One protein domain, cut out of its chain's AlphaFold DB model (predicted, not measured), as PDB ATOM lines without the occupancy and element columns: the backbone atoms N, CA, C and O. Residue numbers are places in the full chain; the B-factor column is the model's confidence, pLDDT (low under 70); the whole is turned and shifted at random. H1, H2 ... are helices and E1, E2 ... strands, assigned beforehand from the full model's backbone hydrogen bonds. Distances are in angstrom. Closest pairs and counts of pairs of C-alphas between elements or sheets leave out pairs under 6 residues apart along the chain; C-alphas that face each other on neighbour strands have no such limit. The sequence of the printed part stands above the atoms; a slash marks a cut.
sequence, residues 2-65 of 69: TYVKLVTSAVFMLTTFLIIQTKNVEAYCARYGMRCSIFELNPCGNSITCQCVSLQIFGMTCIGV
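This is residues 2 to 65 of the 69 residues of the protein "Leginsulin related MtN11/16/17 family" of Medicago truncatula (UniProt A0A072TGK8). One long helix, H1, sticks out as a free arm from a small compact head, where a loop-rich stretch and the hairpin of E1 and E2 lie together. The printed part has 64 residues, in the order H1, E1, E2, with an antiparallel two-stranded sheet, E1 - E2; the class is mixed, helices and strands. It is extended, with a radius of gyration of the C-alphas of 18.9 A, spanning 63 by 24 by 12 A.

Start at H1, residues 2 to 25, which stands free; every O i to N i+4 pair in it is within hydrogen-bond range. Go on to the hairpin of E1, residues 50 to 55, and E2, residues 59 to 64, antiparallel at 145 degrees: N 53 and O 61 are 3.0 A apart, N 61 and O 53 2.8 A. H1 and E2 are apart.

Find C-alpha 2 at (194.306, 26.130, 149.049); from there H1 runs 35.3 A to C-alpha 25. E1 runs 14.5 A from C-alpha 50 at (190.017, -12.210, 120.994), and E2 16.1 A to C-alpha 64 at (187.707, -10.577, 124.807).

The C-alphas farthest apart, of Thr 2 and Phe 39, are 63.2 A apart. The printed part has no cut; the link H1 to E1, 24 residues, is long. Look for pLDDT under 70 at residues 2 to 7, 9, 16 to 30, 46 to 48 and 56 to 58.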
ATOM      1  N   THR A   2     195.379  27.143 149.153       60.56
ATOM      2  CA  THR A   2     194.306  26.130 149.049       60.56
ATOM      3  C   THR A   2     193.976  25.720 147.612       60.56
ATOM      4  O   THR A   2     193.673  24.558 147.365       60.56
ATOM      5  N   TYR A   3     194.107  26.644 146.657       60.66
ATOM      6  CA  TYR A   3     193.813  26.388 145.242       60.66
ATOM      7  C   TYR A   3     194.728  25.318 144.628       60.66
ATOM      8  O   TYR A   3     194.263  24.424 143.933       60.66
ATOM      9  N   VAL A   4     196.024  25.358 144.959       61.06
ATOM     10  CA  VAL A   4     197.017  24.407 144.437       61.06
ATOM     11  C   VAL A   4     196.654  22.975 144.834       61.06
ATOM     12  O   VAL A   4     196.643  22.093 143.987       61.06
ATOM     13  N   LYS A   5     196.251  22.762 146.094       58.72
ATOM     14  CA  LYS A   5     195.847  21.441 146.601       58.72
ATOM     15  C   LYS A   5     194.602  20.880 145.906       58.72
ATOM     16  O   LYS A   5     194.549  19.683 145.642       58.72
ATOM     17  N   LEU A   6     193.624  21.733 145.596       63.59
ATOM     18  CA  LEU A   6     192.400  21.324 144.896       63.59
ATOM     19  C   LEU A   6     192.694  20.910 143.451       63.59
ATOM     20  O   LEU A   6     192.208  19.876 143.000       63.59
ATOM     21  N   VAL A   7     193.544  21.668 142.754       69.44
ATOM     22  CA  VAL A   7     193.944  21.361 141.375       69.44
ATOM     23  C   VAL A   7     194.716  20.044 141.311       69.44
ATOM     24  O   VAL A   7     194.406  19.202 140.475       69.44
ATOM     25  N   THR A   8     195.668  19.808 142.219       72.62
ATOM     26  CA  THR A   8     196.427  18.546 142.237       72.62
ATOM     27  C   THR A   8     195.522  17.340 142.498       72.62
ATOM     28  O   THR A   8     195.687  16.299 141.866       72.62
ATOM     29  N   SER A   9     194.533  17.484 143.386       68.88
ATOM     30  CA  SER A   9     193.581  16.411 143.685       68.88
ATOM     31  C   SER A   9     192.648  16.123 142.503       68.88
ATOM     32  O   SER A   9     192.432  14.958 142.173       68.88
ATOM     33  N   ALA A  10     192.168  17.158 141.808       74.25
ATOM     34  CA  ALA A  10     191.357  16.999 140.602       74.25
ATOM     35  C   ALA A  10     192.138  16.322 139.463       74.25
ATOM     36  O   ALA A  10     191.615  15.419 138.818       74.25
ATOM     37  N   VAL A  11     193.404  16.698 139.256       78.81
ATOM     38  CA  VAL A  11     194.278  16.069 138.251       78.81
ATOM     39  C   VAL A  11     194.497  14.586 138.558       78.81
ATOM     40  O   VAL A  11     194.426  13.773 137.644       78.81
ATOM     41  N   PHE A  12     194.692  14.216 139.828       76.44
ATOM     42  CA  PHE A  12     194.878  12.819 140.234       76.44
ATOM     43  C   PHE A  12     193.628  11.953 140.004       76.44
ATOM     44  O   PHE A  12     193.731  10.806 139.569       76.44
ATOM     45  N   MET A  13     192.437  12.504 140.257       75.94
ATOM     46  CA  MET A  13     191.165  11.828 139.964       75.94
ATOM     47  C   MET A  13     190.945  11.671 138.454       75.94
ATOM     48  O   MET A  13     190.447  10.649 137.989       75.94
ATOM     49  N   LEU A  14     191.348  12.673 137.670       75.81
ATOM     50  CA  LEU A  14     191.196  12.650 136.220       75.81
ATOM     51  C   LEU A  14     192.152  11.643 135.568       75.81
ATOM     52  O   LEU A  14     191.745  10.899 134.681       75.81
ATOM     53  N   THR A  15     193.403  11.566 136.029       72.75
ATOM     54  CA  THR A  15     194.371  10.578 135.532       72.75
ATOM     55  C   THR A  15     193.975   9.160 135.910       72.75
ATOM     56  O   THR A  15     194.034   8.284 135.056       72.75
ATOM     57  N   THR A  16     193.510   8.918 137.138       69.06
ATOM     58  CA  THR A  16     193.000   7.592 137.527       69.06
ATOM     59  C   THR A  16     191.777   7.189 136.708       69.06
ATOM     60  O   THR A  16     191.738   6.067 136.210       69.06
ATOM     61  N   PHE A  17     190.826   8.096 136.473       69.31
ATOM     62  CA  PHE A  17     189.682   7.824 135.599       69.31
ATOM     63  C   PHE A  17     190.113   7.488 134.163       69.31
ATOM     64  O   PHE A  17     189.649   6.501 133.593       69.31
ATOM     65  N   LEU A  18     191.040   8.262 133.589       63.28
ATOM     66  CA  LEU A  18     191.568   8.001 132.249       63.28
ATOM     67  C   LEU A  18     192.307   6.660 132.175       63.28
ATOM     68  O   LEU A  18     192.075   5.917 131.232       63.28
ATOM     69  N   ILE A  19     193.116   6.303 133.178       62.47
ATOM     70  CA  ILE A  19     193.831   5.014 133.228       62.47
ATOM     71  C   ILE A  19     192.851   3.830 133.300       62.47
ATOM     72  O   ILE A  19     193.063   2.808 132.645       62.47
ATOM     73  N   ILE A  20     191.756   3.953 134.058       59.00
ATOM     74  CA  ILE A  20     190.709   2.917 134.144       59.00
ATOM     75  C   ILE A  20     189.974   2.776 132.802       59.00
ATOM     76  O   ILE A  20     189.691   1.662 132.359       59.00
ATOM     77  N   GLN A  21     189.701   3.891 132.121       50.81
ATOM     78  CA  GLN A  21     189.106   3.883 130.784       50.81
ATOM     79  C   GLN A  21     190.056   3.257 129.751       50.81
ATOM     80  O   GLN A  21     189.616   2.440 128.945       50.81
ATOM     81  N   THR A  22     191.359   3.567 129.791       51.31
ATOM     82  CA  THR A  22     192.331   2.982 128.854       51.31
ATOM     83  C   THR A  22     192.544   1.494 129.101       51.31
ATOM     84  O   THR A  22     192.635   0.740 128.140       51.31
ATOM     85  N   LYS A  23     192.528   1.029 130.357       47.25
ATOM     86  CA  LYS A  23     192.629  -0.407 130.675       47.25
ATOM     87  C   LYS A  23     191.441  -1.232 130.169       47.25
ATOM     88  O   LYS A  23     191.627  -2.396 129.835       47.25
ATOM     89  N   ASN A  24     190.254  -0.636 130.040       49.19
ATOM     90  CA  ASN A  24     189.098  -1.279 129.398       49.19
ATOM     91  C   ASN A  24     189.129  -1.206 127.856       49.19
ATOM     92  O   ASN A  24     188.403  -1.942 127.191       49.19
ATOM     93  N   VAL A  25     189.968  -0.339 127.282       50.88
ATOM     94  CA  VAL A  25     190.155  -0.180 125.829       50.88
ATOM     95  C   VAL A  25     191.318  -1.022 125.290       50.88
ATOM     96  O   VAL A  25     191.373  -1.279 124.092       50.88
ATOM     97  N   GLU A  26     192.230  -1.509 126.135       46.62
ATOM     98  CA  GLU A  26     193.374  -2.316 125.677       46.62
ATOM     99  C   GLU A  26     193.004  -3.744 125.227       46.62
ATOM    100  O   GLU A  26     193.757  -4.352 124.473       46.62
ATOM    101  N   ALA A  27     191.823  -4.263 125.583       53.78
ATOM    102  CA  ALA A  27     191.352  -5.587 125.155       53.78
ATOM    103  C   ALA A  27     190.019  -5.521 124.396       53.78
ATOM    104  O   ALA A  27     189.157  -6.391 124.546       53.78
ATOM    105  N   TYR A  28     189.811  -4.473 123.590       61.56
ATOM    106  CA  TYR A  28     188.582  -4.377 122.809       61.56
ATOM    107  C   TYR A  28     188.617  -5.386 121.662       61.56
ATOM    108  O   TYR A  28     189.141  -5.132 120.575       61.56
ATOM    109  N   CYS A  29     188.052  -6.561 121.922       69.88
ATOM    110  CA  CYS A  29     187.787  -7.546 120.897       69.88
ATOM    111  C   CYS A  29     186.810  -6.925 119.887       69.88
ATOM    112  O   CYS A  29     185.611  -6.830 120.146       69.88
ATOM    113  N   ALA A  30     187.319  -6.473 118.734       66.06
ATOM    114  CA  ALA A  30     186.546  -5.730 117.730       66.06
ATOM    115  C   ALA A  30     185.310  -6.494 117.223       66.06
ATOM    116  O   ALA A  30     184.381  -5.900 116.678       66.06
ATOM    117  N   ARG A  31     185.305  -7.817 117.405       71.25
ATOM    118  CA  ARG A  31     184.226  -8.733 117.032       71.25
ATOM    119  C   ARG A  31     183.553  -9.393 118.235       71.25
ATOM    120  O   ARG A  31     182.980 -10.465 118.084       71.25
ATOM    121  N   TYR A  32     183.614  -8.787 119.421       76.56
ATOM    122  CA  TYR A  32     182.945  -9.309 120.614       76.56
ATOM    123  C   TYR A  32     181.466  -9.630 120.340       76.56
ATOM    124  O   TYR A  32     180.734  -8.811 119.786       76.56
ATOM    125  N   GLY A  33     181.032 -10.841 120.697       74.56
ATOM    126  CA  GLY A  33     179.667 -11.325 120.468       74.56
ATOM    127  C   GLY A  33     179.364 -11.754 119.026       74.56
ATOM    128  O   GLY A  33     178.262 -12.227 118.750       74.56
ATOM    129  N   MET A  34     180.319 -11.642 118.099       79.69
ATOM    130  CA  MET A  34     180.174 -12.184 116.749       79.69
ATOM    131  C   MET A  34     180.250 -13.710 116.784       79.69
ATOM    132  O   MET A  34     181.065 -14.280 117.512       79.69
ATOM    133  N   ARG A  35     179.428 -14.377 115.966       81.12
ATOM    134  CA  ARG A  35     179.541 -15.823 115.753       81.12
ATOM    135  C   ARG A  35     180.882 -16.154 115.111       81.12
ATOM    136  O   ARG A  35     181.299 -15.486 114.169       81.12
ATOM    137  N   CYS A  36     181.526 -17.187 115.621       81.69
ATOM    138  CA  CYS A  36     182.862 -17.598 115.224       81.69
ATOM    139  C   CYS A  36     182.876 -19.110 114.979       81.69
ATOM    140  O   CYS A  36     181.989 -19.822 115.449       81.69
ATOM    141  N   SER A  37     183.843 -19.617 114.219       81.62
ATOM    142  CA  SER A  37     183.985 -21.051 113.966       81.62
ATOM    143  C   SER A  37     185.426 -21.473 114.176       81.62
ATOM    144  O   SER A  37     186.318 -20.885 113.579       81.62
ATOM    145  N   ILE A  38     185.668 -22.516 114.972       76.19
ATOM    146  CA  ILE A  38     187.018 -23.082 115.159       76.19
ATOM    147  C   ILE A  38     187.640 -23.624 113.863       76.19
ATOM    148  O   ILE A  38     188.840 -23.867 113.818       76.19
ATOM    149  N   PHE A  39     186.831 -23.823 112.820       79.25
ATOM    150  CA  PHE A  39     187.290 -24.273 111.507       79.25
ATOM    151  C   PHE A  39     187.787 -23.126 110.614       79.25
ATOM    152  O   PHE A  39     188.410 -23.387 109.589       79.25
ATOM    153  N   GLU A  40     187.514 -21.872 110.980       78.62
ATOM    154  CA  GLU A  40     187.960 -20.697 110.231       78.62
ATOM    155  C   GLU A  40     189.341 -20.247 110.734       78.62
ATOM    156  O   GLU A  40     189.582 -20.190 111.942       78.62
ATOM    157  N   LEU A  41     190.256 -19.891 109.826       70.75
ATOM    158  CA  LEU A  41     191.524 -19.266 110.212       70.75
ATOM    159  C   LEU A  41     191.245 -17.840 110.722       70.75
ATOM    160  O   LEU A  41     190.748 -17.007 109.969       70.75
ATOM    161  N   ASN A  42     191.597 -17.545 111.978       70.56
ATOM    162  CA  ASN A  42     191.321 -16.264 112.655       70.56
ATOM    163  C   ASN A  42     189.824 -15.893 112.711       70.56
ATOM    164  O   ASN A  42     189.412 -14.846 112.202       70.56
ATOM    165  N   PRO A  43     188.994 -16.689 113.406       72.44
ATOM    166  CA  PRO A  43     187.541 -16.521 113.388       72.44
ATOM    167  C   PRO A  43     187.069 -15.220 114.058       72.44
ATOM    168  O   PRO A  43     185.987 -14.716 113.766       72.44
ATOM    169  N   CYS A  44     187.901 -14.652 114.933       76.94
ATOM    170  CA  CYS A  44     187.649 -13.389 115.623       76.94
ATOM    171  C   CYS A  44     188.507 -12.230 115.102       76.94
ATOM    172  O   CYS A  44     188.450 -11.128 115.647       76.94
ATOM    173  N   GLY A  45     189.254 -12.453 114.016       72.81
ATOM    174  CA  GLY A  45     190.230 -11.512 113.478       72.81
ATOM    175  C   GLY A  45     191.601 -11.619 114.147       72.81
ATOM    176  O   GLY A  45     191.815 -12.407 115.062       72.81
ATOM    177  N   ASN A  46     192.542 -10.810 113.662       67.69
ATOM    178  CA  ASN A  46     193.952 -10.834 114.059       67.69
ATOM    179  C   ASN A  46     194.217 -10.080 115.380       67.69
ATOM    180  O   ASN A  46     195.198  -9.345 115.500       67.69
ATOM    181  N   SER A  47     193.307 -10.207 116.345       64.94
ATOM    182  CA  SER A  47     193.423  -9.601 117.671       64.94
ATOM    183  C   SER A  47     193.786 -10.687 118.674       64.94
ATOM    184  O   SER A  47     192.995 -11.590 118.921       64.94
ATOM    185  N   ILE A  48     194.978 -10.576 119.260       64.94
ATOM    186  CA  ILE A  48     195.521 -11.512 120.265       64.94
ATOM    187  C   ILE A  48     194.605 -11.577 121.506       64.94
ATOM    188  O   ILE A  48     194.475 -12.612 122.150       64.94
ATOM    189  N   THR A  49     193.874 -10.489 121.746       72.25
ATOM    190  CA  THR A  49     192.881 -10.305 122.808       72.25
ATOM    191  C   THR A  49     191.511 -10.932 122.507       72.25
ATOM    192  O   THR A  49     190.615 -10.829 123.339       72.25
ATOM    193  N   CYS A  50     191.287 -11.559 121.343       78.06
ATOM    194  CA  CYS A  50     190.017 -12.210 120.994       78.06
ATOM    195  C   CYS A  50     190.171 -13.732 120.903       78.06
ATOM    196  O   CYS A  50     190.934 -14.232 120.077       78.06
ATOM    197  N   GLN A  51     189.331 -14.478 121.622       78.62
ATOM    198  CA  GLN A  51     189.199 -15.924 121.432       78.62
ATOM    199  C   GLN A  51     187.794 -16.325 121.004       78.62
ATOM    200  O   GLN A  51     186.796 -15.750 121.437       78.62
ATOM    201  N   CYS A  52     187.732 -17.355 120.160       81.94
ATOM    202  CA  CYS A  52     186.490 -18.015 119.798       81.94
ATOM    203  C   CYS A  52     186.170 -19.082 120.844       81.94
ATOM    204  O   CYS A  52     186.897 -20.067 120.964       81.94
ATOM    205  N   VAL A  53     185.090 -18.890 121.598       82.75
ATOM    206  CA  VAL A  53     184.651 -19.829 122.637       82.75
ATOM    207  C   VAL A  53     183.232 -20.301 122.365       82.75
ATOM    208  O   VAL A  53     182.411 -19.572 121.812       82.75
ATOM    209  N   SER A  54     182.922 -21.530 122.767       81.62
ATOM    210  CA  SER A  54     181.565 -22.067 122.676       81.62
ATOM    211  C   SER A  54     180.742 -21.621 123.884       81.62
ATOM    212  O   SER A  54     180.985 -22.084 124.997       81.62
ATOM    213  N   LEU A  55     179.757 -20.743 123.677       76.62
ATOM    214  CA  LEU A  55     178.710 -20.507 124.667       76.62
ATOM    215  C   LEU A  55     177.592 -21.521 124.436       76.62
ATOM    216  O   LEU A  55     176.933 -21.525 123.397       76.62
ATOM    217  N   GLN A  56     177.347 -22.342 125.457       62.34
ATOM    218  CA  GLN A  56     176.420 -23.483 125.466       62.34
ATOM    219  C   GLN A  56     175.006 -23.200 124.922       62.34
ATOM    220  O   GLN A  56     174.307 -24.127 124.532       62.34
ATOM    221  N   ILE A  57     174.595 -21.932 124.884       66.62
ATOM    222  CA  ILE A  57     173.246 -21.472 124.526       66.62
ATOM    223  C   ILE A  57     173.177 -20.761 123.165       66.62
ATOM    224  O   ILE A  57     172.106 -20.688 122.572       66.62
ATOM    225  N   PHE A  58     174.295 -20.234 122.657       63.41
ATOM    226  CA  PHE A  58     174.316 -19.354 121.474       63.41
ATOM    227  C   PHE A  58     175.225 -19.858 120.342       63.41
ATOM    228  O   PHE A  58     175.255 -19.256 119.263       63.41
ATOM    229  N   GLY A  59     175.926 -20.974 120.564       80.00
ATOM    230  CA  GLY A  59     176.961 -21.483 119.672       80.00
ATOM    231  C   GLY A  59     178.324 -20.858 119.977       80.00
ATOM    232  O   GLY A  59     178.573 -20.358 121.071       80.00
ATOM    233  N   MET A  60     179.230 -20.905 119.006       82.75
ATOM    234  CA  MET A  60     180.567 -20.330 119.152       82.75
ATOM    235  C   MET A  60     180.547 -18.819 118.902       82.75
ATOM    236  O   MET A  60     180.026 -18.361 117.881       82.75
ATOM    237  N   THR A  61     181.117 -18.041 119.823       85.44
ATOM    238  CA  THR A  61     181.202 -16.577 119.730       85.44
ATOM    239  C   THR A  61     182.560 -16.041 120.172       85.44
ATOM    240  O   THR A  61     183.226 -16.627 121.024       85.44
ATOM    241  N   CYS A  62     182.945 -14.892 119.630       82.25
ATOM    242  CA  CYS A  62     184.170 -14.201 120.009       82.25
ATOM    243  C   CYS A  62     184.020 -13.468 121.343       82.25
ATOM    244  O   CYS A  62     183.110 -12.651 121.501       82.25
ATOM    245  N   ILE A  63     184.944 -13.710 122.269       81.62
ATOM    246  CA  ILE A  63     185.048 -12.991 123.541       81.62
ATOM    247  C   ILE A  63     186.415 -12.322 123.673       81.62
ATOM    248  O   ILE A  63     187.406 -12.802 123.120       81.62
ATOM    249  N   GLY A  64     186.457 -11.215 124.414       78.00
ATOM    250  CA  GLY A  64     187.707 -10.577 124.807       78.00
ATOM    251  C   GLY A  64     188.335 -11.342 125.965       78.00
ATOM    252  O   GLY A  64     187.674 -11.550 126.982       78.00
ATOM    253  N   VAL A  65     189.584 -11.767 125.814       70.25
ATOM    254  CA  VAL A  65     190.386 -12.310 126.913       70.25
ATOM    255  C   VAL A  65     191.265 -11.172 127.426       70.25
ATOM    256  O   VAL A  65     191.953 -10.542 126.621       70.25
TER     257      VAL A  65